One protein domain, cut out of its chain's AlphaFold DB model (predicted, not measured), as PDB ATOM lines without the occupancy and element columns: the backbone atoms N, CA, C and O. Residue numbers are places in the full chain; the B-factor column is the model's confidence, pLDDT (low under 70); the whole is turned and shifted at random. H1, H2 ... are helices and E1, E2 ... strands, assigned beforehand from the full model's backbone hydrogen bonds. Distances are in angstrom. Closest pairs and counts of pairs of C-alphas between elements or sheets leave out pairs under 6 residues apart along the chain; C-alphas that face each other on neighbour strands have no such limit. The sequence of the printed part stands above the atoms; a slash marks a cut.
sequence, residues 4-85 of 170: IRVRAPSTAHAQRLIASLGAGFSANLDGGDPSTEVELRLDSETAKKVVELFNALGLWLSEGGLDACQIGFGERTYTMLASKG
ATOM      1  N   ILE A   4     -28.767   8.083 -41.005       80.25
ATOM      2  CA  ILE A   4     -29.904   7.532 -40.271       80.25
ATOM      3  C   ILE A   4     -30.922   7.081 -41.311       80.25
ATOM      4  O   ILE A   4     -31.415   7.892 -42.093       80.25
ATOM      5  N   ARG A   5     -31.236   5.786 -41.328       80.06
ATOM      6  CA  ARG A   5     -32.243   5.220 -42.230       80.06
ATOM      7  C   ARG A   5     -33.558   5.065 -41.495       80.06
ATOM      8  O   ARG A   5     -33.626   4.374 -40.480       80.06
ATOM      9  N   VAL A   6     -34.598   5.705 -42.012       82.62
ATOM     10  CA  VAL A   6     -35.962   5.563 -41.504       82.62
ATOM     11  C   VAL A   6     -36.771   4.771 -42.516       82.62
ATOM     12  O   VAL A   6     -37.004   5.232 -43.631       82.62
ATOM     13  N   ARG A   7     -37.219   3.577 -42.133       80.56
ATOM     14  CA  ARG A   7     -38.114   2.772 -42.965       80.56
ATOM     15  C   ARG A   7     -39.530   3.335 -42.893       80.56
ATOM     16  O   ARG A   7     -40.100   3.438 -41.808       80.56
ATOM     17  N   ALA A   8     -40.097   3.679 -44.043       78.19
ATOM     18  CA  ALA A   8     -41.479   4.121 -44.157       78.19
ATOM     19  C   ALA A   8     -42.375   2.977 -44.677       78.19
ATOM     20  O   ALA A   8     -41.937   2.218 -45.541       78.19
ATOM     21  N   PRO A   9     -43.644   2.873 -44.230       73.38
ATOM     22  CA  PRO A   9     -44.569   1.833 -44.699       73.38
ATOM     23  C   PRO A   9     -44.965   1.951 -46.176       73.38
ATOM     24  O   PRO A   9     -45.478   1.004 -46.757       73.38
ATOM     25  N   SER A  10     -44.812   3.138 -46.770       79.69
ATOM     26  CA  SER A  10     -45.033   3.368 -48.199       79.69
ATOM     27  C   SER A  10     -44.336   4.646 -48.662       79.69
ATOM     28  O   SER A  10     -44.021   5.524 -47.850       79.69
ATOM     29  N   THR A  11     -44.197   4.812 -49.978       79.69
ATOM     30  CA  THR A  11     -43.630   6.022 -50.592       79.69
ATOM     31  C   THR A  11     -44.356   7.300 -50.158       79.69
ATOM     32  O   THR A  11     -43.719   8.311 -49.874       79.69
ATOM     33  N   ALA A  12     -45.687   7.258 -50.015       82.25
ATOM     34  CA  ALA A  12     -46.475   8.409 -49.562       82.25
ATOM     35  C   ALA A  12     -46.208   8.781 -48.089       82.25
ATOM     36  O   ALA A  12     -46.310   9.948 -47.706       82.25
ATOM     37  N   HIS A  13     -45.873   7.808 -47.233       82.69
ATOM     38  CA  HIS A  13     -45.423   8.091 -45.865       82.69
ATOM     39  C   HIS A  13     -44.006   8.673 -45.862       82.69
ATOM     40  O   HIS A  13     -43.757   9.650 -45.160       82.69
ATOM     41  N   ALA A  14     -43.112   8.133 -46.694       83.12
ATOM     42  CA  ALA A  14     -41.742   8.619 -46.835       83.12
ATOM     43  C   ALA A  14     -41.697  10.088 -47.297       83.12
ATOM     44  O   ALA A  14     -41.015  10.914 -46.695       83.12
ATOM     45  N   GLN A  15     -42.491  10.445 -48.310       84.88
ATOM     46  CA  GLN A  15     -42.588  11.816 -48.821       84.88
ATOM     47  C   GLN A  15     -43.120  12.800 -47.772       84.88
ATOM     48  O   GLN A  15     -42.587  13.899 -47.635       84.88
ATOM     49  N   ARG A  16     -44.139  12.401 -46.994       85.38
ATOM     50  CA  ARG A  16     -44.655  13.222 -45.887       85.38
ATOM     51  C   ARG A  16     -43.610  13.441 -44.796       85.38
ATOM     52  O   ARG A  16     -43.519  14.550 -44.281       85.38
ATOM     53  N   LEU A  17     -42.805  12.421 -44.480       84.88
ATOM     54  CA  LEU A  17     -41.689  12.566 -43.547       84.88
ATOM     55  C   LEU A  17     -40.686  13.599 -44.070       84.88
ATOM     56  O   LEU A  17     -40.420  14.569 -43.367       84.88
ATOM     57  N   ILE A  18     -40.209  13.451 -45.310       86.88
ATOM     58  CA  ILE A  18     -39.254  14.388 -45.929       86.88
ATOM     59  C   ILE A  18     -39.778  15.830 -45.885       86.88
ATOM     60  O   ILE A  18     -39.051  16.731 -45.476       86.88
ATOM     61  N   ALA A  19     -41.048  16.046 -46.236       86.31
ATOM     62  CA  ALA A  19     -41.666  17.374 -46.250       86.31
ATOM     63  C   ALA A  19     -41.793  18.029 -44.861       86.31
ATOM     64  O   ALA A  19     -41.957  19.243 -44.770       86.31
ATOM     65  N   SER A  20     -41.737  17.242 -43.782       86.31
ATOM     66  CA  SER A  20     -41.828  17.736 -42.401       86.31
ATOM     67  C   SER A  20     -40.475  18.065 -41.764       86.31
ATOM     68  O   SER A  20     -40.432  18.590 -40.649       86.31
ATOM     69  N   LEU A  21     -39.366  17.769 -42.449       84.38
ATOM     70  CA  LEU A  21     -38.021  18.040 -41.951       84.38
ATOM     71  C   LEU A  21     -37.660  19.525 -42.097       84.38
ATOM     72  O   LEU A  21     -37.888  20.143 -43.134       84.38
ATOM     73  N   GLY A  22     -37.069  20.098 -41.045       75.19
ATOM     74  CA  GLY A  22     -36.541  21.466 -41.055       75.19
ATOM     75  C   GLY A  22     -35.136  21.570 -41.666       75.19
ATOM     76  O   GLY A  22     -34.503  20.566 -41.978       75.19
ATOM     77  N   ALA A  23     -34.607  22.795 -41.751       68.69
ATOM     78  CA  ALA A  23     -33.349  23.132 -42.440       68.69
ATOM     79  C   ALA A  23     -32.072  22.409 -41.939       68.69
ATOM     80  O   ALA A  23     -31.032  22.508 -42.583       68.69
ATOM     81  N   GLY A  24     -32.130  21.695 -40.811       68.38
ATOM     82  CA  GLY A  24     -31.009  20.927 -40.251       68.38
ATOM     83  C   GLY A  24     -30.878  19.490 -40.769       68.38
ATOM     84  O   GLY A  24     -29.949  18.795 -40.372       68.38
ATOM     85  N   PHE A  25     -31.791  19.033 -41.629       75.00
ATOM     86  CA  PHE A  25     -31.788  17.675 -42.169       75.00
ATOM     87  C   PHE A  25     -31.883  17.723 -43.690       75.00
ATOM     88  O   PHE A  25     -32.727  18.424 -44.244       75.00
ATOM     89  N   SER A  26     -31.064  16.926 -44.372       77.81
ATOM     90  CA  SER A  26     -31.311  16.588 -45.776       77.81
ATOM     91  C   SER A  26     -31.761  15.139 -45.859       77.81
ATOM     92  O   SER A  26     -31.148  14.284 -45.213       77.81
ATOM     93  N   ALA A  27     -32.789  14.872 -46.657       82.69
ATOM     94  CA  ALA A  27     -33.359  13.548 -46.790       82.69
ATOM     95  C   ALA A  27     -33.535  13.154 -48.249       82.69
ATOM     96  O   ALA A  27     -34.052  13.942 -49.039       82.69
ATOM     97  N   ASN A  28     -33.140  11.929 -48.579       81.25
ATOM     98  CA  ASN A  28     -33.392  11.327 -49.882       81.25
ATOM     99  C   ASN A  28     -34.189  10.038 -49.711       81.25
ATOM    100  O   ASN A  28     -34.086   9.363 -48.685       81.25
ATOM    101  N   LEU A  29     -34.980   9.708 -50.727       80.06
ATOM    102  CA  LEU A  29     -35.582   8.387 -50.842       80.06
ATOM    103  C   LEU A  29     -34.526   7.430 -51.386       80.06
ATOM    104  O   LEU A  29     -33.906   7.729 -52.407       80.06
ATOM    105  N   ASP A  30     -34.353   6.300 -50.716       72.75
ATOM    106  CA  ASP A  30     -33.566   5.175 -51.205       72.75
ATOM    107  C   ASP A  30     -34.461   3.927 -51.311       72.75
ATOM    108  O   ASP A  30     -35.352   3.697 -50.484       72.75
ATOM    109  N   GLY A  31     -34.257   3.145 -52.373       63.38
ATOM    110  CA  GLY A  31     -35.037   1.940 -52.685       63.38
ATOM    111  C   GLY A  31     -36.352   2.145 -53.464       63.38
ATOM    112  O   GLY A  31     -36.605   3.183 -54.075       63.38
ATOM    113  N   GLY A  32     -37.188   1.097 -53.469       58.94
ATOM    114  CA  GLY A  32     -38.490   1.024 -54.145       58.94
ATOM    115  C   GLY A  32     -39.540   0.272 -53.308       58.94
ATOM    116  O   GLY A  32     -39.206  -0.383 -52.321       58.94
ATOM    117  N   ASP A  33     -40.817   0.398 -53.681       51.84
ATOM    118  CA  ASP A  33     -41.956  -0.326 -53.077       51.84
ATOM    119  C   ASP A  33     -41.662  -1.844 -53.057       51.84
ATOM    120  O   ASP A  33     -41.295  -2.369 -54.114       51.84
ATOM    121  N   PRO A  34     -41.724  -2.573 -51.915       53.53
ATOM    122  CA  PRO A  34     -42.470  -2.311 -50.673       53.53
ATOM    123  C   PRO A  34     -41.679  -1.766 -49.470       53.53
ATOM    124  O   PRO A  34     -42.218  -1.705 -48.366       53.53
ATOM    125  N   SER A  35     -40.413  -1.368 -49.623       56.78
ATOM    126  CA  SER A  35     -39.637  -0.786 -48.514       56.78
ATOM    127  C   SER A  35     -38.970   0.512 -48.939       56.78
ATOM    128  O   SER A  35     -37.827   0.519 -49.392       56.78
ATOM    129  N   THR A  36     -39.696   1.618 -48.790       71.88
ATOM    130  CA  THR A  36     -39.139   2.953 -49.010       71.88
ATOM    131  C   THR A  36     -38.349   3.378 -47.776       71.88
ATOM    132  O   THR A  36     -38.921   3.541 -46.695       71.88
ATOM    133  N   GLU A  37     -37.040   3.569 -47.924       78.25
ATOM    134  CA  GLU A  37     -36.192   4.097 -46.858       78.25
ATOM    135  C   GLU A  37     -35.943   5.592 -47.080       78.25
ATOM    136  O   GLU A  37     -35.735   6.061 -48.198       78.25
ATOM    137  N   VAL A  38     -36.017   6.366 -45.999       80.06
ATOM    138  CA  VAL A  38     -35.644   7.779 -45.975       80.06
ATOM    139  C   VAL A  38     -34.259   7.873 -45.353       80.06
ATOM    140  O   VAL A  38     -34.082   7.601 -44.164       80.06
ATOM    141  N   GLU A  39     -33.277   8.256 -46.161       83.00
ATOM    142  CA  GLU A  39     -31.910   8.503 -45.716       83.00
ATOM    143  C   GLU A  39     -31.785   9.921 -45.166       83.00
ATOM    144  O   GLU A  39     -31.722  10.881 -45.932       83.00
ATOM    145  N   LEU A  40     -31.717  10.062 -43.842       82.56
ATOM    146  CA  LEU A  40     -31.473  11.331 -43.167       82.56
ATOM    147  C   LEU A  40     -29.971  11.554 -42.997       82.56
ATOM    148  O   LEU A  40     -29.256  10.716 -42.437       82.56
ATOM    149  N   ARG A  41     -29.501  12.723 -43.430       83.19
ATOM    150  CA  ARG A  41     -28.114  13.151 -43.234       83.19
ATOM    151  C   ARG A  41     -28.045  14.238 -42.174       83.19
ATOM    152  O   ARG A  41     -28.811  15.201 -42.210       83.19
ATOM    153  N   LEU A  42     -27.089  14.056 -41.275       81.81
ATOM    154  CA  LEU A  42     -26.673  15.006 -40.252       81.81
ATOM    155  C   LEU A  42     -25.279  15.535 -40.598       81.81
ATOM    156  O   LEU A  42     -24.540  14.910 -41.368       81.81
ATOM    157  N   ASP A  43     -24.890  16.659 -40.002       83.25
ATOM    158  CA  ASP A  43     -23.485  17.048 -40.008       83.25
ATOM    159  C   ASP A  43     -22.632  15.996 -39.271       83.25
ATOM    160  O   ASP A  43     -23.114  15.213 -38.448       83.25
ATOM    161  N   SER A  44     -21.341  15.952 -39.596       80.44
ATOM    162  CA  SER A  44     -20.456  14.881 -39.122       80.44
ATOM    163  C   SER A  44     -20.202  14.906 -37.614       80.44
ATOM    164  O   SER A  44     -19.869  13.865 -37.051       80.44
ATOM    165  N   GLU A  45     -20.323  16.061 -36.956       85.25
ATOM    166  CA  GLU A  45     -20.124  16.163 -35.509       85.25
ATOM    167  C   GLU A  45     -21.367  15.660 -34.768       85.25
ATOM    168  O   GLU A  45     -21.261  14.814 -33.877       85.25
ATOM    169  N   THR A  46     -22.548  16.115 -35.185       84.25
ATOM    170  CA  THR A  46     -23.830  15.675 -34.628       84.25
ATOM    171  C   THR A  46     -24.049  14.183 -34.855       84.25
ATOM    172  O   THR A  46     -24.443  13.484 -33.924       84.25
ATOM    173  N   ALA A  47     -23.734  13.667 -36.049       82.25
ATOM    174  CA  ALA A  47     -23.872  12.244 -36.360       82.25
ATOM    175  C   ALA A  47     -23.097  11.361 -35.368       82.25
ATOM    176  O   ALA A  47     -23.663  10.419 -34.817       82.25
ATOM    177  N   LYS A  48     -21.836  11.710 -35.076       82.25
ATOM    178  CA  LYS A  48     -21.006  10.972 -34.112       82.25
ATOM    179  C   LYS A  48     -21.618  10.969 -32.716       82.25
ATOM    180  O   LYS A  48     -21.787   9.902 -32.137       82.25
ATOM    181  N   LYS A  49     -22.017  12.142 -32.213       86.25
ATOM    182  CA  LYS A  49     -22.630  12.275 -30.879       86.25
ATOM    183  C   LYS A  49     -23.928  11.474 -30.761       86.25
ATOM    184  O   LYS A  49     -24.172  10.845 -29.736       86.25
ATOM    185  N   VAL A  50     -24.755  11.476 -31.809       86.56
ATOM    186  CA  VAL A  50     -25.996  10.691 -31.849       86.56
ATOM    187  C   VAL A  50     -25.681   9.196 -31.822       86.56
ATOM    188  O   VAL A  50     -26.240   8.481 -30.999       86.56
ATOM    189  N   VAL A  51     -24.759   8.718 -32.660       82.62
ATOM    190  CA  VAL A  51     -24.369   7.298 -32.676       82.62
ATOM    191  C   VAL A  51     -23.808   6.858 -31.321       82.62
ATOM    192  O   VAL A  51     -24.210   5.819 -30.802       82.62
ATOM    193  N   GLU A  52     -22.932   7.660 -30.713       84.56
ATOM    194  CA  GLU A  52     -22.389   7.401 -29.374       84.56
ATOM    195  C   GLU A  52     -23.497   7.293 -28.316       84.56
ATOM    196  O   GLU A  52     -23.512   6.334 -27.541       84.56
ATOM    197  N   LEU A  53     -24.464   8.217 -28.324       90.44
ATOM    198  CA  LEU A  53     -25.603   8.198 -27.405       90.44
ATOM    199  C   LEU A  53     -26.460   6.938 -27.576       90.44
ATOM    200  O   LEU A  53     -26.771   6.268 -26.592       90.44
ATOM    201  N   PHE A  54     -26.846   6.602 -28.809       86.75
ATOM    202  CA  PHE A  54     -27.694   5.437 -29.073       86.75
ATOM    203  C   PHE A  54     -26.987   4.123 -28.723       86.75
ATOM    204  O   PHE A  54     -27.630   3.219 -28.192       86.75
ATOM    205  N   ASN A  55     -25.671   4.030 -28.935       84.62
ATOM    206  CA  ASN A  55     -24.882   2.878 -28.497       84.62
ATOM    207  C   ASN A  55     -24.866   2.750 -26.969       84.62
ATOM    208  O   ASN A  55     -25.106   1.662 -26.447       84.62
ATOM    209  N   ALA A  56     -24.630   3.851 -26.249       88.94
ATOM    210  CA  ALA A  56     -24.618   3.847 -24.788       88.94
ATOM    211  C   ALA A  56     -25.989   3.461 -24.206       88.94
ATOM    212  O   ALA A  56     -26.071   2.616 -23.314       88.94
ATOM    213  N   LEU A  57     -27.073   4.031 -24.742       90.00
ATOM    214  CA  LEU A  57     -28.432   3.706 -24.307       90.00
ATOM    215  C   LEU A  57     -28.822   2.267 -24.664       90.00
ATOM    216  O   LEU A  57     -29.444   1.586 -23.854       90.00
ATOM    217  N   GLY A  58     -28.450   1.793 -25.855       83.31
ATOM    218  CA  GLY A  58     -28.693   0.415 -26.279       83.31
ATOM    219  C   GLY A  58     -27.991  -0.594 -25.372       83.31
ATOM    220  O   GLY A  58     -28.622  -1.555 -24.928       83.31
ATOM    221  N   LEU A  59     -26.722  -0.339 -25.036       85.19
ATOM    222  CA  LEU A  59     -25.965  -1.169 -24.103       85.19
ATOM    223  C   LEU A  59     -26.618  -1.173 -22.718       85.19
ATOM    224  O   LEU A  59     -26.917  -2.245 -22.199       85.19
ATOM    225  N   TRP A  60     -26.935   0.004 -22.170       91.06
ATOM    226  CA  TRP A  60     -27.591   0.140 -20.867       91.06
ATOM    227  C   TRP A  60     -28.931  -0.605 -20.788       91.06
ATOM    228  O   TRP A  60     -29.184  -1.311 -19.812       91.06
ATOM    229  N   LEU A  61     -29.771  -0.507 -21.826       85.44
ATOM    230  CA  LEU A  61     -31.028  -1.258 -21.900       85.44
ATOM    231  C   LEU A  61     -30.783  -2.771 -21.913       85.44
ATOM    232  O   LEU A  61     -31.456  -3.510 -21.193       85.44
ATOM    233  N   SER A  62     -29.812  -3.225 -22.709       81.06
ATOM    234  CA  SER A  62     -29.505  -4.649 -22.854       81.06
ATOM    235  C   SER A  62     -28.919  -5.268 -21.580       81.06
ATOM    236  O   SER A  62     -29.380  -6.324 -21.153       81.06
ATOM    237  N   GLU A  63     -27.966  -4.595 -20.932       84.38
ATOM    238  CA  GLU A  63     -27.339  -5.056 -19.688       84.38
ATOM    239  C   GLU A  63     -28.299  -4.959 -18.499       84.38
ATOM    240  O   GLU A  63     -28.280  -5.808 -17.609       84.38
ATOM    241  N   GLY A  64     -29.175  -3.951 -18.498       83.00
ATOM    242  CA  GLY A  64     -30.190  -3.753 -17.467       83.00
ATOM    243  C   GLY A  64     -31.415  -4.663 -17.592       83.00
ATOM    244  O   GLY A  64     -32.276  -4.624 -16.715       83.00
ATOM    245  N   GLY A  65     -31.534  -5.451 -18.667       79.19
ATOM    246  CA  GLY A  65     -32.726  -6.263 -18.934       79.19
ATOM    247  C   GLY A  65     -33.998  -5.428 -19.128       79.19
ATOM    248  O   GLY A  65     -35.093  -5.879 -18.792       79.19
ATOM    249  N   LEU A  66     -33.858  -4.197 -19.625       81.12
ATOM    250  CA  LEU A  66     -34.954  -3.249 -19.808       81.12
ATOM    251  C   LEU A  66     -35.516  -3.345 -21.230       81.12
ATOM    252  O   LEU A  66     -34.771  -3.343 -22.207       81.12
ATOM    253  N   ASP A  67     -36.844  -3.353 -21.359       77.81
ATOM    254  CA  ASP A  67     -37.509  -3.375 -22.669       77.81
ATOM    255  C   ASP A  67     -37.580  -1.982 -23.333       77.81
ATOM    256  O   ASP A  67     -37.705  -1.885 -24.556       77.81
ATOM    257  N   ALA A  68     -37.532  -0.899 -22.548       83.69
ATOM    258  CA  ALA A  68     -37.679   0.471 -23.039       83.69
ATOM    259  C   ALA A  68     -37.135   1.525 -22.059       83.69
ATOM    260  O   ALA A  68     -37.041   1.277 -20.857       83.69
ATOM    261  N   CYS A  69     -36.872   2.734 -22.560       82.12
ATOM    262  CA  CYS A  69     -36.631   3.928 -21.745       82.12
ATOM    263  C   CYS A  69     -37.339   5.171 -22.302       82.12
ATOM    264  O   CYS A  69     -37.652   5.250 -23.491       82.12
ATOM    265  N   GLN A  70     -37.559   6.164 -21.438       85.50
ATOM    266  CA  GLN A  70     -38.085   7.475 -21.823       85.50
ATOM    267  C   GLN A  70     -36.952   8.491 -21.995       85.50
ATOM    268  O   GLN A  70     -36.011   8.516 -21.205       85.50
ATOM    269  N   ILE A  71     -37.056   9.334 -23.023       84.56
ATOM    270  CA  ILE A  71     -36.090  10.385 -23.358       84.56
ATOM    271  C   ILE A  71     -36.838  11.714 -23.479       84.56
ATOM    272  O   ILE A  71     -37.769  11.834 -24.276       84.56
ATOM    273  N   GLY A  72     -36.435  12.708 -22.689       79.50
ATOM    274  CA  GLY A  72     -37.027  14.046 -22.690       79.50
ATOM    275  C   GLY A  72     -36.223  15.054 -23.514       79.50
ATOM    276  O   GLY A  72     -35.000  15.097 -23.425       79.50
ATOM    277  N   PHE A  73     -36.917  15.906 -24.270       84.31
ATOM    278  CA  PHE A  73     -36.373  17.084 -24.948       84.31
ATOM    279  C   PHE A  73     -37.307  18.278 -24.708       84.31
ATOM    280  O   PHE A  73     -38.317  18.442 -25.399       84.31
ATOM    281  N   GLY A  74     -36.987  19.111 -23.713       86.75
ATOM    282  CA  GLY A  74     -37.907  20.150 -23.235       86.75
ATOM    283  C   GLY A  74     -39.225  19.528 -22.759       86.75
ATOM    284  O   GLY A  74     -39.208  18.548 -22.023       86.75
ATOM    285  N   GLU A  75     -40.356  20.039 -23.250       81.88
ATOM    286  CA  GLU A  75     -41.704  19.524 -22.940       81.88
ATOM    287  C   GLU A  75     -42.063  18.214 -23.670       81.88
ATOM    288  O   GLU A  75     -43.156  17.673 -23.504       81.88
ATOM    289  N   ARG A  76     -41.184  17.700 -24.541       66.31
ATOM    290  CA  ARG A  76     -41.463  16.502 -25.348       66.31
ATOM    291  C   ARG A  76     -40.825  15.274 -24.722       66.31
ATOM    292  O   ARG A  76     -39.639  15.287 -24.419       66.31
ATOM    293  N   THR A  77     -41.591  14.192 -24.613       73.50
ATOM    294  CA  THR A  77     -41.094  12.887 -24.158       73.50
ATOM    295  C   THR A  77     -41.241  11.855 -25.270       73.50
ATOM    296  O   THR A  77     -42.304  11.736 -25.877       73.50
ATOM    297  N   TYR A  78     -40.177  11.097 -25.523       77.00
ATOM    298  CA  TYR A  78     -40.110  10.023 -26.509       77.00
ATOM    299  C   TYR A  78     -39.816   8.699 -25.810       77.00
ATOM    300  O   TYR A  78     -39.150   8.672 -24.779       77.00
ATOM    301  N   THR A  79     -40.295   7.593 -26.375       80.62
ATOM    302  CA  THR A  79     -39.974   6.247 -25.882       80.62
ATOM    303  C   THR A  79     -39.023   5.572 -26.858       80.62
ATOM    304  O   THR A  79     -39.320   5.496 -28.049       80.62
ATOM    305  N   MET A  80     -37.897   5.079 -26.351       82.62
ATOM    306  CA  MET A  80     -36.966   4.243 -27.099       82.62
ATOM    307  C   MET A  80     -37.124   2.795 -26.641       82.62
ATOM    308  O   MET A  80     -37.125   2.521 -25.442       82.62
ATOM    309  N   LEU A  81     -37.279   1.881 -27.594       80.50
ATOM    310  CA  LEU A  81     -37.426   0.451 -27.334       80.50
ATOM    311  C   LEU A  81     -36.078  -0.248 -27.501       80.50
ATOM    312  O   LEU A  81     -35.307   0.092 -28.401       80.50
ATOM    313  N   ALA A  82     -35.804  -1.232 -26.649       80.44
ATOM    314  CA  ALA A  82     -34.610  -2.053 -26.769       80.44
ATOM    315  C   ALA A  82     -34.658  -2.888 -28.058       80.44
ATOM    316  O   ALA A  82     -35.667  -3.521 -28.374       80.44
ATOM    317  N   SER A  83     -33.546  -2.924 -28.796       70.81
ATOM    318  CA  SER A  83     -33.402  -3.834 -29.933       70.81
ATOM    319  C   SER A  83     -33.190  -5.253 -29.401       70.81
ATOM    320  O   SER A  83     -32.107  -5.588 -28.922       70.81
ATOM    321  N   LYS A  84     -34.223  -6.099 -29.460       64.31
ATOM    322  CA  LYS A  84     -34.049  -7.544 -29.253       64.31
ATOM    323  C   LYS A  84     -33.372  -8.092 -30.511       64.31
ATOM    324  O   LYS A  84     -33.874  -7.892 -31.611       64.31
ATOM    325  N   GLY A  85     -32.177  -8.654 -30.337       52.41
ATOM    326  CA  GLY A  85     -31.166  -8.812 -31.381       52.41
ATOM    327  C   GLY A  85     -31.644  -9.329 -32.746       52.41
ATOM    328  O   GLY A  85     -32.367 -10.308 -32.839       52.41
TER     329      GLY A  85
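Overview. This is residues 4 to 85 of the 170 residues of the protein "ANTAR domain-containing protein" of Actinobacteria bacterium (UniProt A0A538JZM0). The model has two loosely joined lobes: a three-stranded sheet, E1, E3 and E2, with the short helix H1 over one face, and a second lobe made of the long helix H2 and the two-stranded hairpin E4 and E5. H2 leads away from the end of E3, and the hairpin folds back from the far end of H2, with its tip, residues 72 to 77, sticking out free. The printed part has 82 residues with two named helices and five named strands, in the order E1 H1 E2 E3 H2 E4 E5; the sheets, in the orders E1 E3 E2 and E4 E5, are antiparallel. The class is mixed, helices and strands, and the whole is loose, with a radius of gyration of the C-alphas of 14.8 A and spans of 37 by 28 by 26 A.

Arrangement. In the larger sheet, E3, residues 36 to 41, is the inner strand. E1, residues 4 to 8, is an edge strand antiparallel to E3, with N 6 and O 38 at 2.9 A, within hydrogen-bond range. E2, residues 26 to 30, is the other edge strand and forms a hairpin with E3, with N 39 and O 28 at 2.9 A. H1, residues 11 to 19, is on this sheet at a height over the sheet of 8.4 A. It is only just over E3 alone, with 6 of its C-alphas falling on E3 and 2 on E1, and runs along the strands, at 2 degrees to E3 on the local plane. The closest C-alphas of H1 and E3 are those of Thr 11 and Thr 36, 5.7 A apart. E1, H1 and E2 form a split strand-helix-strand unit, two strands running the same way with E3 between them in the sheet, and its crossover is right-handed. H2, residues 44 to 63, is only just not on this sheet, with 4 pairs of C-alphas within 10 A. The closest C-alphas of H2 and E4, residues 68 to 73, are those of Leu 61 and Ala 68, 7.0 A apart. E4 and E5, residues 76 to 81, form a hairpin, with N 71 and O 78 at 2.8 A; H2 and E5 are near each other, with 6 pairs of C-alphas within 10 A. H1 and H2 are apart. In H1 every O i to N i+4 pair is within hydrogen-bond range; in H2, 15 of 16 are.

Along the chain. E3 measures 16.1 A from first to last C-alpha, E1 12.7 A and E2 12.8 A; C-alpha 4, where E1 begins, is at (-29.904, 7.532, -40.271). H1 measures 12.3 A. H2 measures 28.7 A, from C-alpha 44 at (-20.456, 14.881, -39.122). E4 measures 16.8 A and E5 16.7 A, ending with C-alpha 81 at (-37.426, 0.451, -27.334).

Size, cuts and confidence. The two C-alphas farthest apart are those of Ala 12 and Gly 64, 38.0 A. The printed part has no cut and no long link; H1 to E2 is short and the other links are tight. The mean pLDDT of the printed part is 79.5, with residues 23 to 24, 31 to 35, 76 and 84 to 85 under 70.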